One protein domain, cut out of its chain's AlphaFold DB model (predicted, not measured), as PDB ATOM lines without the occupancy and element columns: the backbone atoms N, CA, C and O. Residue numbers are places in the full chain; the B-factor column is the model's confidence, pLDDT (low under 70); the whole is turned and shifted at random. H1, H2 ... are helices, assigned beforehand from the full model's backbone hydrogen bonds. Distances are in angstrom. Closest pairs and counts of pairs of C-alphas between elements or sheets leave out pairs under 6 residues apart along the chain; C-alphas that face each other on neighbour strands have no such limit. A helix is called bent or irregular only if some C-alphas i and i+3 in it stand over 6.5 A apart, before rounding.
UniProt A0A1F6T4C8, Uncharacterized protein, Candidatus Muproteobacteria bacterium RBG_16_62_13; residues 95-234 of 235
ATOM      1  N   GLU A  95      81.993 133.968  65.067       91.81
ATOM      2  CA  GLU A  95      82.701 134.400  66.273       91.81
ATOM      3  C   GLU A  95      83.166 133.219  67.128       91.81
ATOM      4  O   GLU A  95      84.326 133.161  67.522       91.81
ATOM      5  N   HIS A  96      82.295 132.227  67.351       92.12
ATOM      6  CA  HIS A  96      82.646 131.023  68.105       92.12
ATOM      7  C   HIS A  96      83.745 130.222  67.399       92.12
ATOM      8  O   HIS A  96      84.606 129.652  68.063       92.12
ATOM      9  N   LYS A  97      83.734 130.176  66.057       93.19
ATOM     10  CA  LYS A  97      84.791 129.502  65.288       93.19
ATOM     11  C   LYS A  97      86.133 130.215  65.453       93.19
ATOM     12  O   LYS A  97      87.141 129.554  65.687       93.19
ATOM     13  N   LEU A  98      86.139 131.547  65.376       93.75
ATOM     14  CA  LEU A  98      87.350 132.351  65.539       93.75
ATOM     15  C   LEU A  98      87.897 132.249  66.967       93.75
ATOM     16  O   LEU A  98      89.073 131.947  67.145       93.75
ATOM     17  N   ALA A  99      87.037 132.402  67.976       93.69
ATOM     18  CA  ALA A  99      87.403 132.251  69.381       93.69
ATOM     19  C   ALA A  99      87.979 130.858  69.676       93.69
ATOM     20  O   ALA A  99      89.010 130.737  70.338       93.69
ATOM     21  N   PHE A 100      87.370 129.802  69.123       93.56
ATOM     22  CA  PHE A 100      87.901 128.445  69.241       93.56
ATOM     23  C   PHE A 100      89.297 128.340  68.618       93.56
ATOM     24  O   PHE A 100      90.204 127.783  69.234       93.56
ATOM     25  N   GLY A 101      89.491 128.915  67.428       92.25
ATOM     26  CA  GLY A 101      90.794 128.939  66.775       92.25
ATOM     27  C   GLY A 101      91.868 129.636  67.610       92.25
ATOM     28  O   GLY A 101      92.955 129.087  67.786       92.25
ATOM     29  N   LEU A 102      91.540 130.786  68.203       93.38
ATOM     30  CA  LEU A 102      92.434 131.511  69.106       93.38
ATOM     31  C   LEU A 102      92.760 130.701  70.365       93.38
ATOM     32  O   LEU A 102      93.928 130.597  70.724       93.38
ATOM     33  N   HIS A 103      91.778 130.059  71.004       92.44
ATOM     34  CA  HIS A 103      92.032 129.183  72.153       92.44
ATOM     35  C   HIS A 103      92.973 128.024  71.812       92.44
ATOM     36  O   HIS A 103      93.868 127.700  72.594       92.44
ATOM     37  N   VAL A 104      92.796 127.409  70.642       90.81
ATOM     38  CA  VAL A 104      93.675 126.331  70.179       90.81
ATOM     39  C   VAL A 104      95.089 126.850  69.920       90.81
ATOM     40  O   VAL A 104      96.050 126.239  70.384       90.81
ATOM     41  N   ALA A 105      95.233 127.997  69.253       90.06
ATOM     42  CA  ALA A 105      96.535 128.614  69.014       90.06
ATOM     43  C   ALA A 105      97.233 129.032  70.319       90.06
ATOM     44  O   ALA A 105      98.423 128.791  70.474       90.06
ATOM     45  N   LEU A 106      96.505 129.562  71.307       90.19
ATOM     46  CA  LEU A 106      97.036 129.896  72.638       90.19
ATOM     47  C   LEU A 106      97.538 128.674  73.419       90.19
ATOM     48  O   LEU A 106      98.486 128.785  74.207       90.19
ATOM     49  N   ALA A 107      96.878 127.528  73.228       88.31
ATOM     50  CA  ALA A 107      97.234 126.267  73.868       88.31
ATOM     51  C   ALA A 107      98.462 125.603  73.226       88.31
ATOM     52  O   ALA A 107      99.193 124.890  73.911       88.31
ATOM     53  N   LEU A 108      98.688 125.830  71.928       85.25
ATOM     54  CA  LEU A 108      99.805 125.252  71.175       85.25
ATOM     55  C   LEU A 108     101.021 126.184  71.089       85.25
ATOM     56  O   LEU A 108     102.149 125.704  71.042       85.25
ATOM     57  N   GLY A 109     100.788 127.496  71.050       78.62
ATOM     58  CA  GLY A 109     101.781 128.530  70.778       78.62
ATOM     59  C   GLY A 109     102.457 129.111  72.009       78.62
ATOM     60  O   GLY A 109     101.869 129.244  73.085       78.62
ATOM     61  N   SER A 110     103.714 129.500  71.811       75.69
ATOM     62  CA  SER A 110     104.550 130.187  72.796       75.69
ATOM     63  C   SER A 110     104.790 131.662  72.478       75.69
ATOM     64  O   SER A 110     105.332 132.354  73.338       75.69
ATOM     65  N   ASP A 111     104.397 132.147  71.294       85.81
ATOM     66  CA  ASP A 111     104.644 133.536  70.901       85.81
ATOM     67  C   ASP A 111     103.932 134.518  71.840       85.81
ATOM     68  O   ASP A 111     102.722 134.439  72.069       85.81
ATOM     69  N   ARG A 112     104.702 135.430  72.435       88.81
ATOM     70  CA  ARG A 112     104.209 136.295  73.509       88.81
ATOM     71  C   ARG A 112     103.251 137.352  72.974       88.81
ATOM     72  O   ARG A 112     102.250 137.648  73.631       88.81
ATOM     73  N   ASP A 113     103.566 137.919  71.818       89.88
ATOM     74  CA  ASP A 113     102.847 139.070  71.290       89.88
ATOM     75  C   ASP A 113     101.497 138.625  70.704       89.88
ATOM     76  O   ASP A 113     100.460 139.202  71.048       89.88
ATOM     77  N   PHE A 114     101.468 137.503  69.974       91.25
ATOM     78  CA  PHE A 114     100.237 136.817  69.583       91.25
ATOM     79  C   PHE A 114      99.403 136.428  70.798       91.25
ATOM     80  O   PHE A 114      98.200 136.674  70.809       91.25
ATOM     81  N   ARG A 115     100.010 135.857  71.849       92.75
ATOM     82  CA  ARG A 115      99.270 135.471  73.061       92.75
ATOM     83  C   ARG A 115      98.592 136.656  73.733       92.75
ATOM     84  O   ARG A 115      97.417 136.564  74.081       92.75
ATOM     85  N   SER A 116      99.315 137.761  73.896       92.44
ATOM     86  CA  SER A 116      98.773 138.987  74.485       92.44
ATOM     87  C   SER A 116      97.614 139.542  73.656       92.44
ATOM     88  O   SER A 116      96.574 139.915  74.203       92.44
ATOM     89  N   TRP A 117      97.774 139.576  72.332       94.50
ATOM     90  CA  TRP A 117      96.732 140.038  71.420       94.50
ATOM     91  C   TRP A 117      95.505 139.116  71.428       94.50
ATOM     92  O   TRP A 117      94.387 139.585  71.624       94.50
ATOM     93  N   ALA A 118      95.701 137.805  71.281       93.50
ATOM     94  CA  ALA A 118      94.622 136.825  71.237       93.50
ATOM     95  C   ALA A 118      93.819 136.810  72.545       93.50
ATOM     96  O   ALA A 118      92.595 136.730  72.505       93.50
ATOM     97  N   GLN A 119      94.485 136.952  73.698       92.94
ATOM     98  CA  GLN A 119      93.805 137.098  74.983       92.94
ATOM     99  C   GLN A 119      92.965 138.383  75.029       92.94
ATOM    100  O   GLN A 119      91.796 138.330  75.396       92.94
ATOM    101  N   SER A 120      93.516 139.509  74.569       92.50
ATOM    102  CA  SER A 120      92.786 140.787  74.506       92.50
ATOM    103  C   SER A 120      91.547 140.700  73.606       92.50
ATOM    104  O   SER A 120      90.494 141.248  73.941       92.50
ATOM    105  N   TRP A 121      91.653 139.968  72.492       93.31
ATOM    106  CA  TRP A 121      90.547 139.708  71.570       93.31
ATOM    107  C   TRP A 121      89.450 138.845  72.212       93.31
ATOM    108  O   TRP A 121      88.260 139.161  72.099       93.31
ATOM    109  N   LEU A 122      89.847 137.766  72.901       91.81
ATOM    110  CA  LEU A 122      88.946 136.835  73.593       91.81
ATOM    111  C   LEU A 122      88.227 137.487  74.779       91.81
ATOM    112  O   LEU A 122      87.040 137.234  74.971       91.81
ATOM    113  N   ASP A 123      88.913 138.365  75.511       90.25
ATOM    114  CA  ASP A 123      88.356 139.147  76.623       90.25
ATOM    115  C   ASP A 123      87.522 140.352  76.142       90.25
ATOM    116  O   ASP A 123      87.061 141.157  76.948       90.25
ATOM    117  N   GLU A 124      87.339 140.497  74.826       89.19
ATOM    118  CA  GLU A 124      86.574 141.572  74.176       89.19
ATOM    119  C   GLU A 124      87.125 142.986  74.436       89.19
ATOM    120  O   GLU A 124      86.463 143.982  74.151       89.19
ATOM    121  N   THR A 125      88.356 143.085  74.940       89.50
ATOM    122  CA  THR A 125      89.004 144.365  75.267       89.50
ATOM    123  C   THR A 125      89.524 145.080  74.023       89.50
ATOM    124  O   THR A 125      89.411 146.300  73.926       89.50
ATOM    125  N   ASP A 126      90.043 144.326  73.050       87.12
ATOM    126  CA  ASP A 126      90.465 144.850  71.752       87.12
ATOM    127  C   ASP A 126      90.197 143.835  70.633       87.12
ATOM    128  O   ASP A 126      90.936 142.870  70.431       87.12
ATOM    129  N   ARG A 127      89.124 144.080  69.877       88.94
ATOM    130  CA  ARG A 127      88.775 143.343  68.650       88.94
ATOM    131  C   ARG A 127      89.001 144.178  67.392       88.94
ATOM    132  O   ARG A 127      88.448 143.874  66.334       88.94
ATOM    133  N   SER A 128      89.767 145.263  67.503       88.19
ATOM    134  CA  SER A 128      90.014 146.150  66.377       88.19
ATOM    135  C   SER A 128      90.891 145.460  65.321       88.19
ATOM    136  O   SER A 128      91.834 144.730  65.647       88.19
ATOM    137  N   PRO A 129      90.629 145.707  64.026       88.81
ATOM    138  CA  PRO A 129      91.468 145.168  62.964       88.81
ATOM    139  C   PRO A 129      92.864 145.808  62.948       88.81
ATOM    140  O   PRO A 129      93.779 145.251  62.349       88.81
ATOM    141  N   ASP A 130      93.061 146.972  63.570       89.75
ATOM    142  CA  ASP A 130      94.319 147.720  63.485       89.75
ATOM    143  C   ASP A 130      95.422 147.130  64.370       89.75
ATOM    144  O   ASP A 130      96.570 147.011  63.922       89.75
ATOM    145  N   THR A 131      95.083 146.661  65.571       88.12
ATOM    146  CA  THR A 131      96.026 145.919  66.421       88.12
ATOM    147  C   THR A 131      96.426 144.598  65.761       88.12
ATOM    148  O   THR A 131      97.612 144.281  65.680       88.12
ATOM    149  N   ALA A 132      95.463 143.885  65.165       88.75
ATOM    150  CA  ALA A 132      95.725 142.656  64.415       88.75
ATOM    151  C   ALA A 132      96.631 142.896  63.187       88.75
ATOM    152  O   ALA A 132      97.588 142.156  62.964       88.75
ATOM    153  N   LYS A 133      96.409 143.974  62.418       90.50
ATOM    154  CA  LYS A 133      97.301 144.367  61.306       90.50
ATOM    155  C   LYS A 133      98.716 144.690  61.778       90.50
ATOM    156  O   LYS A 133      99.668 144.461  61.037       90.50
ATOM    157  N   THR A 134      98.857 145.282  62.960       90.94
ATOM    158  CA  THR A 134     100.170 145.627  63.519       90.94
ATOM    159  C   THR A 134     100.955 144.367  63.863       90.94
ATOM    160  O   THR A 134     102.128 144.282  63.508       90.94
ATOM    161  N   LEU A 135     100.288 143.375  64.462       89.69
ATOM    162  CA  LEU A 135     100.870 142.063  64.734       89.69
ATOM    163  C   LEU A 135     101.302 141.362  63.437       89.69
ATOM    164  O   LEU A 135     102.455 140.960  63.319       89.69
ATOM    165  N   LEU A 136     100.424 141.317  62.429       88.19
ATOM    166  CA  LEU A 136     100.731 140.681  61.143       88.19
ATOM    167  C   LEU A 136     101.941 141.326  60.445       88.19
ATOM    168  O   LEU A 136     102.797 140.634  59.910       88.19
ATOM    169  N   LYS A 137     102.051 142.661  60.488       88.75
ATOM    170  CA  LYS A 137     103.208 143.383  59.934       88.75
ATOM    171  C   LYS A 137     104.507 143.103  60.684       88.75
ATOM    172  O   LYS A 137     105.576 143.214  60.087       88.75
ATOM    173  N   ALA A 138     104.441 142.851  61.990       85.25
ATOM    174  CA  ALA A 138     105.619 142.487  62.770       85.25
ATOM    175  C   ALA A 138     106.099 141.082  62.384       85.25
ATOM    176  O   ALA A 138     107.282 140.916  62.099       85.25
ATOM    177  N   GLU A 139     105.170 140.131  62.263       84.69
ATOM    178  CA  GLU A 139     105.440 138.758  61.823       84.69
ATOM    179  C   GLU A 139     106.028 138.715  60.400       84.69
ATOM    180  O   GLU A 139     107.025 138.042  60.152       84.69
ATOM    181  N   GLU A 140     105.471 139.490  59.460       85.44
ATOM    182  CA  GLU A 140     105.996 139.584  58.088       85.44
ATOM    183  C   GLU A 140     107.438 140.109  58.059       85.44
ATOM    184  O   GLU A 140     108.282 139.544  57.368       85.44
ATOM    185  N   LYS A 141     107.750 141.135  58.860       84.94
ATOM    186  CA  LYS A 141     109.117 141.665  58.973       84.94
ATOM    187  C   LYS A 141     110.088 140.671  59.598       84.94
ATOM    188  O   LYS A 141     111.244 140.620  59.189       84.94
ATOM    189  N   GLU A 142     109.648 139.919  60.602       82.81
ATOM    190  CA  GLU A 142     110.470 138.880  61.220       82.81
ATOM    191  C   GLU A 142     110.772 137.762  60.220       82.81
ATOM    192  O   GLU A 142     111.922 137.349  60.093       82.81
ATOM    193  N   LYS A 143     109.773 137.350  59.434       81.75
ATOM    194  CA  LYS A 143     109.940 136.358  58.371       81.75
ATOM    195  C   LYS A 143     110.887 136.833  57.267       81.75
ATOM    196  O   LYS A 143     111.723 136.059  56.809       81.75
ATOM    197  N   GLU A 144     110.781 138.096  56.856       82.94
ATOM    198  CA  GLU A 144     111.721 138.713  55.910       82.94
ATOM    199  C   GLU A 144     113.152 138.705  56.469       82.94
ATOM    200  O   GLU A 144     114.070 138.233  55.797       82.94
ATOM    201  N   ALA A 145     113.341 139.137  57.720       81.12
ATOM    202  CA  ALA A 145     114.651 139.156  58.370       81.12
ATOM    203  C   ALA A 145     115.250 137.747  58.550       81.12
ATOM    204  O   ALA A 145     116.452 137.558  58.358       81.12
ATOM    205  N   ALA A 146     114.427 136.752  58.891       79.50
ATOM    206  CA  ALA A 146     114.847 135.357  58.998       79.50
ATOM    207  C   ALA A 146     115.296 134.798  57.640       79.50
ATOM    208  O   ALA A 146     116.350 134.170  57.562       79.50
ATOM    209  N   GLY A 147     114.557 135.093  56.564       78.19
ATOM    210  CA  GLY A 147     114.927 134.690  55.206       78.19
ATOM    211  C   GLY A 147     116.235 135.327  54.722       78.19
ATOM    212  O   GLY A 147     117.046 134.663  54.076       78.19
ATOM    213  N   GLU A 148     116.490 136.591  55.071       80.44
ATOM    214  CA  GLU A 148     117.781 137.243  54.803       80.44
ATOM    215  C   GLU A 148     118.932 136.567  55.565       80.44
ATOM    216  O   GLU A 148     120.012 136.361  55.006       80.44
ATOM    217  N   LEU A 149     118.702 136.184  56.823       77.31
ATOM    218  CA  LEU A 149     119.690 135.484  57.641       77.31
ATOM    219  C   LEU A 149     119.982 134.081  57.093       77.31
ATOM    220  O   LEU A 149     121.144 133.696  56.981       77.31
ATOM    221  N   GLU A 150     118.944 133.342  56.700       77.62
ATOM    222  CA  GLU A 150     119.068 132.020  56.090       77.62
ATOM    223  C   GLU A 150     119.882 132.100  54.792       77.62
ATOM    224  O   GLU A 150     120.850 131.356  54.623       77.62
ATOM    225  N   ALA A 151     119.581 133.075  53.928       77.25
ATOM    226  CA  ALA A 151     120.332 133.322  52.699       77.25
ATOM    227  C   ALA A 151     121.822 133.613  52.959       77.25
ATOM    228  O   ALA A 151     122.671 133.187  52.175       77.25
ATOM    229  N   LEU A 152     122.155 134.291  54.064       75.81
ATOM    230  CA  LEU A 152     123.540 134.515  54.493       75.81
ATOM    231  C   LEU A 152     124.194 133.236  55.047       75.81
ATOM    232  O   LEU A 152     125.366 132.982  54.767       75.81
ATOM    233  N   THR A 153     123.458 132.410  55.797       67.75
ATOM    234  CA  THR A 153     123.970 131.142  56.356       67.75
ATOM    235  C   THR A 153     124.115 130.026  55.321       67.75
ATOM    236  O   THR A 153     125.034 129.216  55.427       67.75
ATOM    237  N   ALA A 154     123.301 130.022  54.260       64.69
ATOM    238  CA  ALA A 154     123.391 129.074  53.148       64.69
ATOM    239  C   ALA A 154     124.730 129.161  52.390       64.69
ATOM    240  O   ALA A 154     125.113 128.235  51.675       64.69
ATOM    241  N   TRP A 155     125.476 130.253  52.570       65.81
ATOM    242  CA  TRP A 155     126.819 130.432  52.021       65.81
ATOM    243  C   TRP A 155     127.930 129.840  52.917       65.81
ATOM    244  O   TRP A 155     129.093 129.872  52.518       65.81
ATOM    245  N   GLY A 156     127.607 129.301  54.103       58.38
ATOM    246  CA  GLY A 156     128.566 129.066  55.193       58.38
ATOM    247  C   GLY A 156     128.626 127.672  55.845       58.38
ATOM    248  O   GLY A 156     129.153 127.608  56.941       58.38
ATOM    249  N   GLU A 157     128.188 126.588  55.189       54.84
ATOM    250  CA  GLU A 157     128.076 125.188  55.698       54.84
ATOM    251  C   GLU A 157     126.693 124.836  56.285       54.84
ATOM    252  O   GLU A 157     126.297 125.304  57.348       54.84
ATOM    253  N   SER A 158     125.957 123.948  55.598       48.25
ATOM    254  CA  SER A 158     124.670 123.424  56.066       48.25
ATOM    255  C   SER A 158     124.878 122.194  56.945       48.25
ATOM    256  O   SER A 158     125.265 121.122  56.469       48.25
ATOM    257  N   GLY A 159     124.564 122.314  58.224       53.44
ATOM    258  CA  GLY A 159     124.443 121.155  59.086       53.44
ATOM    259  C   GLY A 159     123.770 121.525  60.387       53.44
ATOM    260  O   GLY A 159     124.461 121.938  61.308       53.44
ATOM    261  N   THR A 160     122.445 121.383  60.464       49.78
ATOM    262  CA  THR A 160     121.726 120.721  61.573       49.78
ATOM    263  C   THR A 160     120.201 120.827  61.411       49.78
ATOM    264  O   THR A 160     119.657 121.906  61.256       49.78
ATOM    265  N   ASP A 161     119.562 119.658  61.498       49.25
ATOM    266  CA  ASP A 161     118.212 119.359  62.009       49.25
ATOM    267  C   ASP A 161     117.000 120.208  61.545       49.25
ATOM    268  O   ASP A 161     116.425 120.986  62.305       49.25
ATOM    269  N   ASP A 162     116.535 119.942  60.317       55.62
ATOM    270  CA  ASP A 162     115.353 120.547  59.665       55.62
ATOM    271  C   ASP A 162     114.008 120.326  60.394       55.62
ATOM    272  O   ASP A 162     112.996 120.939  60.050       55.62
ATOM    273  N   THR A 163     113.937 119.425  61.379       52.59
ATOM    274  CA  THR A 163     112.640 118.990  61.930       52.59
ATOM    275  C   THR A 163     112.035 119.943  62.959       52.59
ATOM    276  O   THR A 163     110.813 120.046  63.038       52.59
ATOM    277  N   ILE A 164     112.850 120.677  63.724       54.28
ATOM    278  CA  ILE A 164     112.353 121.601  64.760       54.28
ATOM    279  C   ILE A 164     111.876 122.930  64.147       54.28
ATOM    280  O   ILE A 164     110.908 123.509  64.639       54.28
ATOM    281  N   GLY A 165     112.508 123.391  63.061       57.91
ATOM    282  CA  GLY A 165     112.092 124.606  62.345       57.91
ATOM    283  C   GLY A 165     110.712 124.459  61.697       57.91
ATOM    284  O   GLY A 165     109.848 125.317  61.868       57.91
ATOM    285  N   HIS A 166     110.459 123.308  61.068       59.91
ATOM    286  CA  HIS A 166     109.207 123.034  60.357       59.91
ATOM    287  C   HIS A 166     107.948 123.111  61.244       59.91
ATOM    288  O   HIS A 166     106.924 123.637  60.809       59.91
ATOM    289  N   ASP A 167     108.020 122.618  62.486       60.72
ATOM    290  CA  ASP A 167     106.893 122.636  63.431       60.72
ATOM    291  C   ASP A 167     106.578 124.060  63.940       60.72
ATOM    292  O   ASP A 167     105.416 124.385  64.213       60.72
ATOM    293  N   MET A 168     107.600 124.911  64.092       64.06
ATOM    294  CA  MET A 168     107.424 126.306  64.520       64.06
ATOM    295  C   MET A 168     106.837 127.161  63.394       64.06
ATOM    296  O   MET A 168     105.919 127.946  63.650       64.06
ATOM    297  N   ASP A 169     107.288 126.942  62.158       74.56
ATOM    298  CA  ASP A 169     106.783 127.635  60.971       74.56
ATOM    299  C   ASP A 169     105.308 127.315  60.701       74.56
ATOM    300  O   ASP A 169     104.517 128.215  60.405       74.56
ATOM    301  N   GLU A 170     104.900 126.052  60.875       81.19
ATOM    302  CA  GLU A 170     103.500 125.648  60.704       81.19
ATOM    303  C   GLU A 170     102.586 126.331  61.738       81.19
ATOM    304  O   GLU A 170     101.465 126.744  61.428       81.19
ATOM    305  N   LEU A 171     103.046 126.471  62.984       82.06
ATOM    306  CA  LEU A 171     102.269 127.128  64.033       82.06
ATOM    307  C   LEU A 171     102.160 128.640  63.817       82.06
ATOM    308  O   LEU A 171     101.075 129.191  64.007       82.06
ATOM    309  N   ALA A 172     103.246 129.288  63.394       83.75
ATOM    310  CA  ALA A 172     103.240 130.700  63.022       83.75
ATOM    311  C   ALA A 172     102.255 130.956  61.872       83.75
ATOM    312  O   ALA A 172     101.367 131.796  61.996       83.75
ATOM    313  N   GLU A 173     102.291 130.134  60.817       87.44
ATOM    314  CA  GLU A 173     101.363 130.248  59.688       87.44
ATOM    315  C   GLU A 173      99.890 130.122  60.124       87.44
ATOM    316  O   GLU A 173      99.035 130.920  59.718       87.44
ATOM    317  N   ARG A 174      99.582 129.172  61.018       88.81
ATOM    318  CA  ARG A 174      98.238 129.015  61.602       88.81
ATOM    319  C   ARG A 174      97.815 130.243  62.409       88.81
ATOM    320  O   ARG A 174      96.675 130.691  62.269       88.81
ATOM    321  N   CYS A 175      98.708 130.798  63.228       90.25
ATOM    322  CA  CYS A 175      98.466 132.046  63.951       90.25
ATOM    323  C   CYS A 175      98.181 133.196  62.973       90.25
ATOM    324  O   CYS A 175      97.159 133.869  63.115       90.25
ATOM    325  N   GLY A 176      98.988 133.349  61.922       90.75
ATOM    326  CA  GLY A 176      98.796 134.354  60.878       90.75
ATOM    327  C   GLY A 176      97.442 134.233  60.167       90.75
ATOM    328  O   GLY A 176      96.783 135.242  59.897       90.75
ATOM    329  N   HIS A 177      96.950 133.016  59.910       93.88
ATOM    330  CA  HIS A 177      95.593 132.810  59.387       93.88
ATOM    331  C   HIS A 177      94.502 133.310  60.344       93.88
ATOM    332  O   HIS A 177      93.550 133.947  59.889       93.88
ATOM    333  N   LEU A 178      94.642 133.085  61.654       94.31
ATOM    334  CA  LEU A 178      93.693 133.582  62.658       94.31
ATOM    335  C   LEU A 178      93.737 135.108  62.787       94.31
ATOM    336  O   LEU A 178      92.687 135.738  62.903       94.31
ATOM    337  N   VAL A 179      94.924 135.712  62.704       93.88
ATOM    338  CA  VAL A 179      95.081 137.175  62.690       93.88
ATOM    339  C   VAL A 179      94.392 137.769  61.460       93.88
ATOM    340  O   VAL A 179      93.589 138.694  61.588       93.88
ATOM    341  N   ARG A 180      94.617 137.204  60.264       95.00
ATOM    342  CA  ARG A 180      93.925 137.625  59.029       95.00
ATOM    343  C   ARG A 180      92.409 137.451  59.134       95.00
ATOM    344  O   ARG A 180      91.667 138.347  58.736       95.00
ATOM    345  N   ALA A 181      91.950 136.344  59.719       94.75
ATOM    346  CA  ALA A 181      90.534 136.112  59.974       94.75
ATOM    347  C   ALA A 181      89.949 137.193  60.897       94.75
ATOM    348  O   ALA A 181      88.893 137.737  60.593       94.75
ATOM    349  N   ALA A 182      90.655 137.563  61.968       94.25
ATOM    350  CA  ALA A 182      90.238 138.616  62.892       94.25
ATOM    351  C   ALA A 182      90.207 140.013  62.245       94.25
ATOM    352  O   ALA A 182      89.325 140.805  62.563       94.25
ATOM    353  N   ILE A 183      91.114 140.309  61.306       94.81
ATOM    354  CA  ILE A 183      91.104 141.568  60.539       94.81
ATOM    355  C   ILE A 183      89.844 141.678  59.672       94.81
ATOM    356  O   ILE A 183      89.255 142.755  59.577       94.81
ATOM    357  N   LEU A 184      89.447 140.578  59.027       95.06
ATOM    358  CA  LEU A 184      88.296 140.531  58.121       95.06
ATOM    359  C   LEU A 184      86.962 140.321  58.851       95.06
ATOM    360  O   LEU A 184      85.911 140.624  58.294       95.06
ATOM    361  N   PHE A 185      86.998 139.834  60.093       93.75
ATOM    362  CA  PHE A 185      85.825 139.481  60.892       93.75
ATOM    363  C   PHE A 185      84.740 140.577  60.990       93.75
ATOM    364  O   PHE A 185      83.563 140.224  60.894       93.75
ATOM    365  N   PRO A 186      85.063 141.881  61.135       92.62
ATOM    366  CA  PRO A 186      84.043 142.932  61.185       92.62
ATOM    367  C   PRO A 186      83.257 143.113  59.874       92.62
ATOM    368  O   PRO A 186      82.157 143.668  59.890       92.62
ATOM    369  N   ASP A 187      83.800 142.672  58.734       91.38
ATOM    370  CA  ASP A 187      83.154 142.785  57.428       91.38
ATOM    371  C   ASP A 187      82.315 141.537  57.124       91.38
ATOM    372  O   ASP A 187      82.811 140.498  56.685       91.38
ATOM    373  N   SER A 188      80.998 141.658  57.305       89.25
ATOM    374  CA  SER A 188      80.052 140.569  57.026       89.25
ATOM    375  C   SER A 188      80.096 140.047  55.582       89.25
ATOM    376  O   SER A 188      79.767 138.883  55.353       89.25
ATOM    377  N   SER A 189      80.540 140.855  54.609       92.56
ATOM    378  CA  SER A 189      80.685 140.413  53.214       92.56
ATOM    379  C   SER A 189      81.844 139.428  53.020       92.56
ATOM    380  O   SER A 189      81.897 138.719  52.017       92.56
ATOM    381  N   LYS A 190      82.751 139.347  54.003       93.12
ATOM    382  CA  LYS A 190      83.928 138.474  54.027       93.12
ATOM    383  C   LYS A 190      83.746 137.225  54.886       93.12
ATOM    384  O   LYS A 190      84.715 136.506  55.111       93.12
ATOM    385  N   ALA A 191      82.527 136.924  55.338       91.56
ATOM    386  CA  ALA A 191      82.261 135.805  56.243       91.56
ATOM    387  C   ALA A 191      82.816 134.457  55.736       91.56
ATOM    388  O   ALA A 191      83.445 133.728  56.503       91.56
ATOM    389  N   ASP A 192      82.647 134.153  54.446       90.75
ATOM    390  CA  ASP A 192      83.168 132.918  53.845       90.75
ATOM    391  C   ASP A 192      84.704 132.866  53.858       90.75
ATOM    392  O   ASP A 192      85.291 131.826  54.153       90.75
ATOM    393  N   GLU A 193      85.362 133.995  53.590       94.12
ATOM    394  CA  GLU A 193      86.823 134.121  53.616       94.12
ATOM    395  C   GLU A 193      87.362 133.934  55.042       94.12
ATOM    396  O   GLU A 193      88.312 133.183  55.264       94.12
ATOM    397  N   VAL A 194      86.693 134.530  56.033       93.75
ATOM    398  CA  VAL A 194      87.006 134.347  57.456       93.75
ATOM    399  C   VAL A 194      86.870 132.874  57.856       93.75
ATOM    400  O   VAL A 194      87.766 132.323  58.494       93.75
ATOM    401  N   ALA A 195      85.786 132.200  57.459       91.62
ATOM    402  CA  ALA A 195      85.582 130.786  57.778       91.62
ATOM    403  C   ALA A 195      86.620 129.869  57.120       91.62
ATOM    404  O   ALA A 195      87.042 128.883  57.729       91.62
ATOM    405  N   GLN A 196      87.064 130.196  55.905       91.81
ATOM    406  CA  GLN A 196      88.155 129.486  55.242       91.81
ATOM    407  C   GLN A 196      89.480 129.673  55.985       91.81
ATOM    408  O   GLN A 196      90.146 128.681  56.268       91.81
ATOM    409  N   LEU A 197      89.835 130.904  56.364       93.38
ATOM    410  CA  LEU A 197      91.055 131.186  57.129       93.38
ATOM    411  C   LEU A 197      91.070 130.455  58.478       93.38
ATOM    412  O   LEU A 197      92.075 129.846  58.837       93.38
ATOM    413  N   ILE A 198      89.941 130.440  59.191       93.12
ATOM    414  CA  ILE A 198      89.806 129.674  60.438       93.12
ATOM    415  C   ILE A 198      89.977 128.175  60.168       93.12
ATOM    416  O   ILE A 198      90.708 127.495  60.884       93.12
ATOM    417  N   SER A 199      89.344 127.644  59.120       89.81
ATOM    418  CA  SER A 199      89.479 126.230  58.756       89.81
ATOM    419  C   SER A 199      90.911 125.854  58.364       89.81
ATOM    420  O   SER A 199      91.313 124.728  58.641       89.81
ATOM    421  N   LEU A 200      91.669 126.760  57.737       90.19
ATOM    422  CA  LEU A 200      93.085 126.562  57.415       90.19
ATOM    423  C   LEU A 200      93.942 126.540  58.684       90.19
ATOM    424  O   LEU A 200      94.719 125.608  58.873       90.19
ATOM    425  N   ALA A 201      93.734 127.486  59.604       90.12
ATOM    426  CA  ALA A 201      94.420 127.493  60.899       90.12
ATOM    427  C   ALA A 201      94.165 126.206  61.713       90.12
ATOM    428  O   ALA A 201      95.039 125.701  62.426       90.12
ATOM    429  N   LEU A 202      92.955 125.656  61.583       88.56
ATOM    430  CA  LEU A 202      92.497 124.440  62.255       88.56
ATOM    431  C   LEU A 202      92.650 123.174  61.400       88.56
ATOM    432  O   LEU A 202      92.173 122.100  61.785       88.56
ATOM    433  N   ALA A 203      93.335 123.260  60.262       83.56
ATOM    434  CA  ALA A 203      93.646 122.088  59.467       83.56
ATOM    435  C   ALA A 203      94.533 121.130  60.275       83.56
ATOM    436  O   ALA A 203      95.337 121.532  61.121       83.56
ATOM    437  N   ASN A 204      94.368 119.828  60.043       73.44
ATOM    438  CA  ASN A 204      95.194 118.781  60.646       73.44
ATOM    439  C   ASN A 204      95.281 118.813  62.185       73.44
ATOM    440  O   ASN A 204      96.218 118.260  62.747       73.44
ATOM    441  N   LEU A 205      94.293 119.371  62.897       74.19
ATOM    442  CA  LEU A 205      94.267 119.376  64.371       74.19
ATOM    443  C   LEU A 205      94.368 117.986  65.014       74.19
ATOM    444  O   LEU A 205      94.672 117.876  66.199       74.19
ATOM    445  N   ALA A 206      94.145 116.917  64.249       63.75
ATOM    446  CA  ALA A 206      94.410 115.555  64.690       63.75
ATOM    447  C   ALA A 206      95.871 115.342  65.138       63.75
ATOM    448  O   ALA A 206      96.086 114.577  66.075       63.75
ATOM    449  N   SER A 207      96.857 116.033  64.542       65.75
ATOM    450  CA  SER A 207      98.254 115.996  65.012       65.75
ATOM    451  C   SER A 207      98.423 116.718  66.357       65.75
ATOM    452  O   SER A 207      99.182 116.273  67.217       65.75
ATOM    453  N   ALA A 208      97.650 117.784  66.583       62.31
ATOM    454  CA  ALA A 208      97.641 118.567  67.816       62.31
ATOM    455  C   ALA A 208      96.810 117.939  68.955       62.31
ATOM    456  O   ALA A 208      97.025 118.262  70.124       62.31
ATOM    457  N   ALA A 209      95.893 117.014  68.649       60.44
ATOM    458  CA  ALA A 209      94.993 116.384  69.621       60.44
ATOM    459  C   ALA A 209      95.722 115.596  70.729       60.44
ATOM    460  O   ALA A 209      95.152 115.365  71.793       60.44
ATOM    461  N   GLY A 210      96.982 115.200  70.510       67.62
ATOM    462  CA  GLY A 210      97.826 114.601  71.550       67.62
ATOM    463  C   GLY A 210      98.367 115.607  72.575       67.62
ATOM    464  O   GLY A 210      98.696 115.218  73.691       67.62
ATOM    465  N   LYS A 211      98.447 116.894  72.212       75.56
ATOM    466  CA  LYS A 211      98.963 117.981  73.062       75.56
ATOM    467  C   LYS A 211      97.838 118.733  73.784       75.56
ATOM    468  O   LYS A 211      98.065 119.290  74.853       75.56
ATOM    469  N   VAL A 212      96.629 118.751  73.211       82.56
ATOM    470  CA  VAL A 212      95.511 119.585  73.677       82.56
ATOM    471  C   VAL A 212      94.179 118.833  73.605       82.56
ATOM    472  O   VAL A 212      93.852 118.205  72.599       82.56
ATOM    473  N   ASN A 213      93.358 118.952  74.653       86.94
ATOM    474  CA  ASN A 213      92.000 118.402  74.680       86.94
ATOM    475  C   ASN A 213      91.025 119.303  73.894       86.94
ATOM    476  O   ASN A 213      90.349 120.163  74.458       86.94
ATOM    477  N   LEU A 214      90.964 119.101  72.573       87.44
ATOM    478  CA  LEU A 214      90.131 119.897  71.659       87.44
ATOM    479  C   LEU A 214      88.628 119.877  72.004       87.44
ATOM    480  O   LEU A 214      88.008 120.940  71.937       87.44
ATOM    481  N   PRO A 215      88.013 118.738  72.397       87.50
ATOM    482  CA  PRO A 215      86.630 118.737  72.870       87.50
ATOM    483  C   PRO A 215      86.388 119.664  74.066       87.50
ATOM    484  O   PRO A 215      85.420 120.419  74.050       87.50
ATOM    485  N   ALA A 216      87.278 119.657  75.062       88.69
ATOM    486  CA  ALA A 216      87.141 120.525  76.233       88.69
ATOM    487  C   ALA A 216      87.262 122.014  75.862       88.69
ATOM    488  O   ALA A 216      86.480 122.832  76.342       88.69
ATOM    489  N   LEU A 217      88.181 122.367  74.955       88.94
ATOM    490  CA  LEU A 217      88.303 123.743  74.454       88.94
ATOM    491  C   LEU A 217      87.067 124.197  73.666       88.94
ATOM    492  O   LEU A 217      86.650 125.350  73.779       88.94
ATOM    493  N   ALA A 218      86.464 123.304  72.880       88.69
ATOM    494  CA  ALA A 218      85.238 123.599  72.143       88.69
ATOM    495  C   ALA A 218      84.074 123.929  73.091       88.69
ATOM    496  O   ALA A 218      83.339 124.892  72.864       88.69
ATOM    497  N   GLU A 219      83.933 123.162  74.175       89.25
ATOM    498  CA  GLU A 219      82.935 123.417  75.216       89.25
ATOM    499  C   GLU A 219      83.213 124.727  75.963       89.25
ATOM    500  O   GLU A 219      82.298 125.531  76.140       89.25
ATOM    501  N   GLN A 220      84.472 124.982  76.332       87.81
ATOM    502  CA  GLN A 220      84.882 126.229  76.978       87.81
ATOM    503  C   GLN A 220      84.561 127.451  76.111       87.81
ATOM    504  O   GLN A 220      84.008 128.424  76.612       87.81
ATOM    505  N   THR A 221      84.847 127.381  74.809       86.94
ATOM    506  CA  THR A 221      84.593 128.485  73.871       86.94
ATOM    507  C   THR A 221      83.111 128.864  73.847       86.94
ATOM    508  O   THR A 221      82.760 130.043  73.912       86.94
ATOM    509  N   LEU A 222      82.220 127.868  73.793       84.75
ATOM    510  CA  LEU A 222      80.779 128.122  73.844       84.75
ATOM    511  C   LEU A 222      80.319 128.637  75.211       84.75
ATOM    512  O   LEU A 222      79.439 129.495  75.270       84.75
ATOM    513  N   ALA A 223      80.891 128.126  76.303       83.44
ATOM    514  CA  ALA A 223      80.538 128.560  77.650       83.44
ATOM    515  C   ALA A 223      80.904 130.035  77.889       83.44
ATOM    516  O   ALA A 223      80.080 130.780  78.423       83.44
ATOM    517  N   SER A 224      82.084 130.473  77.440       78.38
ATOM    518  CA  SER A 224      82.526 131.871  77.539       78.38
ATOM    519  C   SER A 224      81.599 132.819  76.769       78.38
ATOM    520  O   SER A 224      81.150 133.827  77.312       78.38
ATOM    521  N   ALA A 225      81.196 132.449  75.549       72.62
ATOM    522  CA  ALA A 225      80.261 133.247  74.749       72.62
ATOM    523  C   ALA A 225      78.871 133.397  75.411       72.62
ATOM    524  O   ALA A 225      78.224 134.446  75.332       72.62
ATOM    525  N   GLN A 226      78.405 132.360  76.119       69.12
ATOM    526  CA  GLN A 226      77.139 132.391  76.862       69.12
ATOM    527  C   GLN A 226      77.198 133.237  78.144       69.12
ATOM    528  O   GLN A 226      76.167 133.734  78.602       69.12
ATOM    529  N   GLN A 227      78.376 133.386  78.753       67.44
ATOM    530  CA  GLN A 227      78.557 134.235  79.933       67.44
ATOM    531  C   GLN A 227      78.577 135.721  79.554       67.44
ATOM    532  O   GLN A 227      77.885 136.513  80.195       67.44
ATOM    533  N   ASN A 228      79.261 136.086  78.466       61.16
ATOM    534  CA  ASN A 228      79.358 137.478  78.007       61.16
ATOM    535  C   ASN A 228      77.995 138.044  77.573       61.16
ATOM    536  O   ASN A 228      77.625 139.156  77.951       61.16
ATOM    537  N   THR A 229      77.172 137.232  76.902       60.84
ATOM    538  CA  THR A 229      75.792 137.607  76.534       60.84
ATOM    539  C   THR A 229      74.876 137.837  77.742       60.84
ATOM    540  O   THR A 229      73.989 138.686  77.685       60.84
ATOM    541  N   ARG A 230      75.083 137.127  78.859       58.00
ATOM    542  CA  ARG A 230      74.308 137.337  80.098       58.00
ATOM    543  C   ARG A 230      74.737 138.584  80.864       58.00
ATOM    544  O   ARG A 230      73.883 139.239  81.455       58.00
ATOM    545  N   SER A 231      76.026 138.912  80.854       59.09
ATOM    546  CA  SER A 231      76.538 140.131  81.488       59.09
ATOM    547  C   SER A 231      76.065 141.390  80.758       59.09
ATOM    548  O   SER A 231      75.660 142.346  81.411       59.09
ATOM    549  N   ALA A 232      76.011 141.364  79.421       56.75
ATOM    550  CA  ALA A 232      75.515 142.481  78.613       56.75
ATOM    551  C   ALA A 232      73.996 142.726  78.739       56.75
ATOM    552  O   ALA A 232      73.539 143.841  78.528       56.75
ATOM    553  N   ALA A 233      73.201 141.708  79.088       55.06
ATOM    554  CA  ALA A 233      71.752 141.851  79.276       55.06
ATOM    555  C   ALA A 233      71.353 142.424  80.654       55.06
ATOM    556  O   ALA A 233      70.192 142.773  80.853       55.06
ATOM    557  N   ASN A 234      72.297 142.491  81.599       50.00
ATOM    558  CA  ASN A 234      72.072 142.932  82.979       50.00
ATOM    559  C   ASN A 234      72.769 144.266  83.323       50.00
ATOM    560  O   ASN A 234      72.741 144.660  84.491       50.00
TER     561      ASN A 234
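AT A GLANCE: This is residues 95 to 234 of the 235 residues of an uncharacterized protein of Candidatus Muproteobacteria bacterium RBG_16_62_13 (UniProt A0A1F6T4C8). An up-and-down bundle of five helices, H1 to H5, each running against the one before it, has H1 in its core, and the hairpin of H3 and H4 reaches out of this body as a long arm whose residues 144 to 167 stick out. H7 packs across H1, and residues 229 to 234, of which 229 to 232 belong to H7, stick out as a tail; H6 is a short turn before H7. The printed part has 140 residues, with seven named helices, H1 to H7 in order along the chain, and no named strand; the class is all helix. It is only just compact, close to loose, with a radius of gyration of the C-alphas of 17.0 A, and elongated, spanning 64 by 34 by 26 A.

IN THESE COORDINATES: H1, residues 95 to 108, begins at C-alpha 95 (82.701, 134.400, 66.273) and is 20.0 A long. H2, residues 112 to 122, measures 15.3 A. H3, residues 129 to 153, is the longest helix by residues, 36.0 A, and ends at C-alpha 153 (123.970, 131.142, 56.356). H4, residues 162 to 184, measures 33.7 A. H5, residues 188 to 201, measures 19.8 A and is irregular, with C-alphas 189 and 192 7.9 A apart. H6, residues 205 to 208, measures 4.9 A. H7, residues 214 to 232, measures 27.8 A and ends at C-alpha 232 (75.515, 142.481, 78.613).

HOW THE PARTS SIT: H1 is the hub, touching H2, H4, H5 and H7. H1 and H2 form a hairpin at a shallow tilt of 29 degrees, with the C-alphas of Leu 106 and Arg 115 closest at 6.0 A. H1 touches H4 at a shallow tilt of 25 degrees, opposite ways, closest at the C-alphas of Ala 105 and Cys 175, 6.4 A. With residues 97 to 101 alone it touches H5, the same way, closest at the C-alphas of Leu 98 and Ile 198, 6.3 A. H7 runs opposite ways to H1 at a steep tilt of 51 degrees, and the C-alphas of Phe 100 and Thr 221 are closest at 5.7 A. H4 and H5 form a hairpin at 14 degrees, closest at the C-alphas of Arg 174 and Ala 201, 4.2 A. H3 and H4 form a hairpin at 25 degrees; H3 touches H4 with residues 129 to 136 alone, closest at the C-alphas of Pro 129 and Ile 183, 4.4 A. H2 and H3 also form a hairpin, closest at the C-alphas of Phe 114 and Leu 135, 7.2 A. H6 is close to H1 but not clearly touching, at 7.8 A between the C-alphas of Ala 208 and Leu 108. In H1, H2 and H3 every O i to N i+4 pair is within hydrogen-bond range; H4 has 16 of 19, H5 8 of 10 and H7 14 of 15, and H6 is too short for such a pair.

THE WHOLE: The C-alphas farthest apart, those of Glu 157 and Asn 234, are 64.8 A apart. Without the free stretches the body spans 33 by 31 by 25 A. The printed part has no cut, and no link is long. Mean pLDDT of the printed part is 81.8; residues 153 to 168, 206 to 210 and 226 to 234 are under 70.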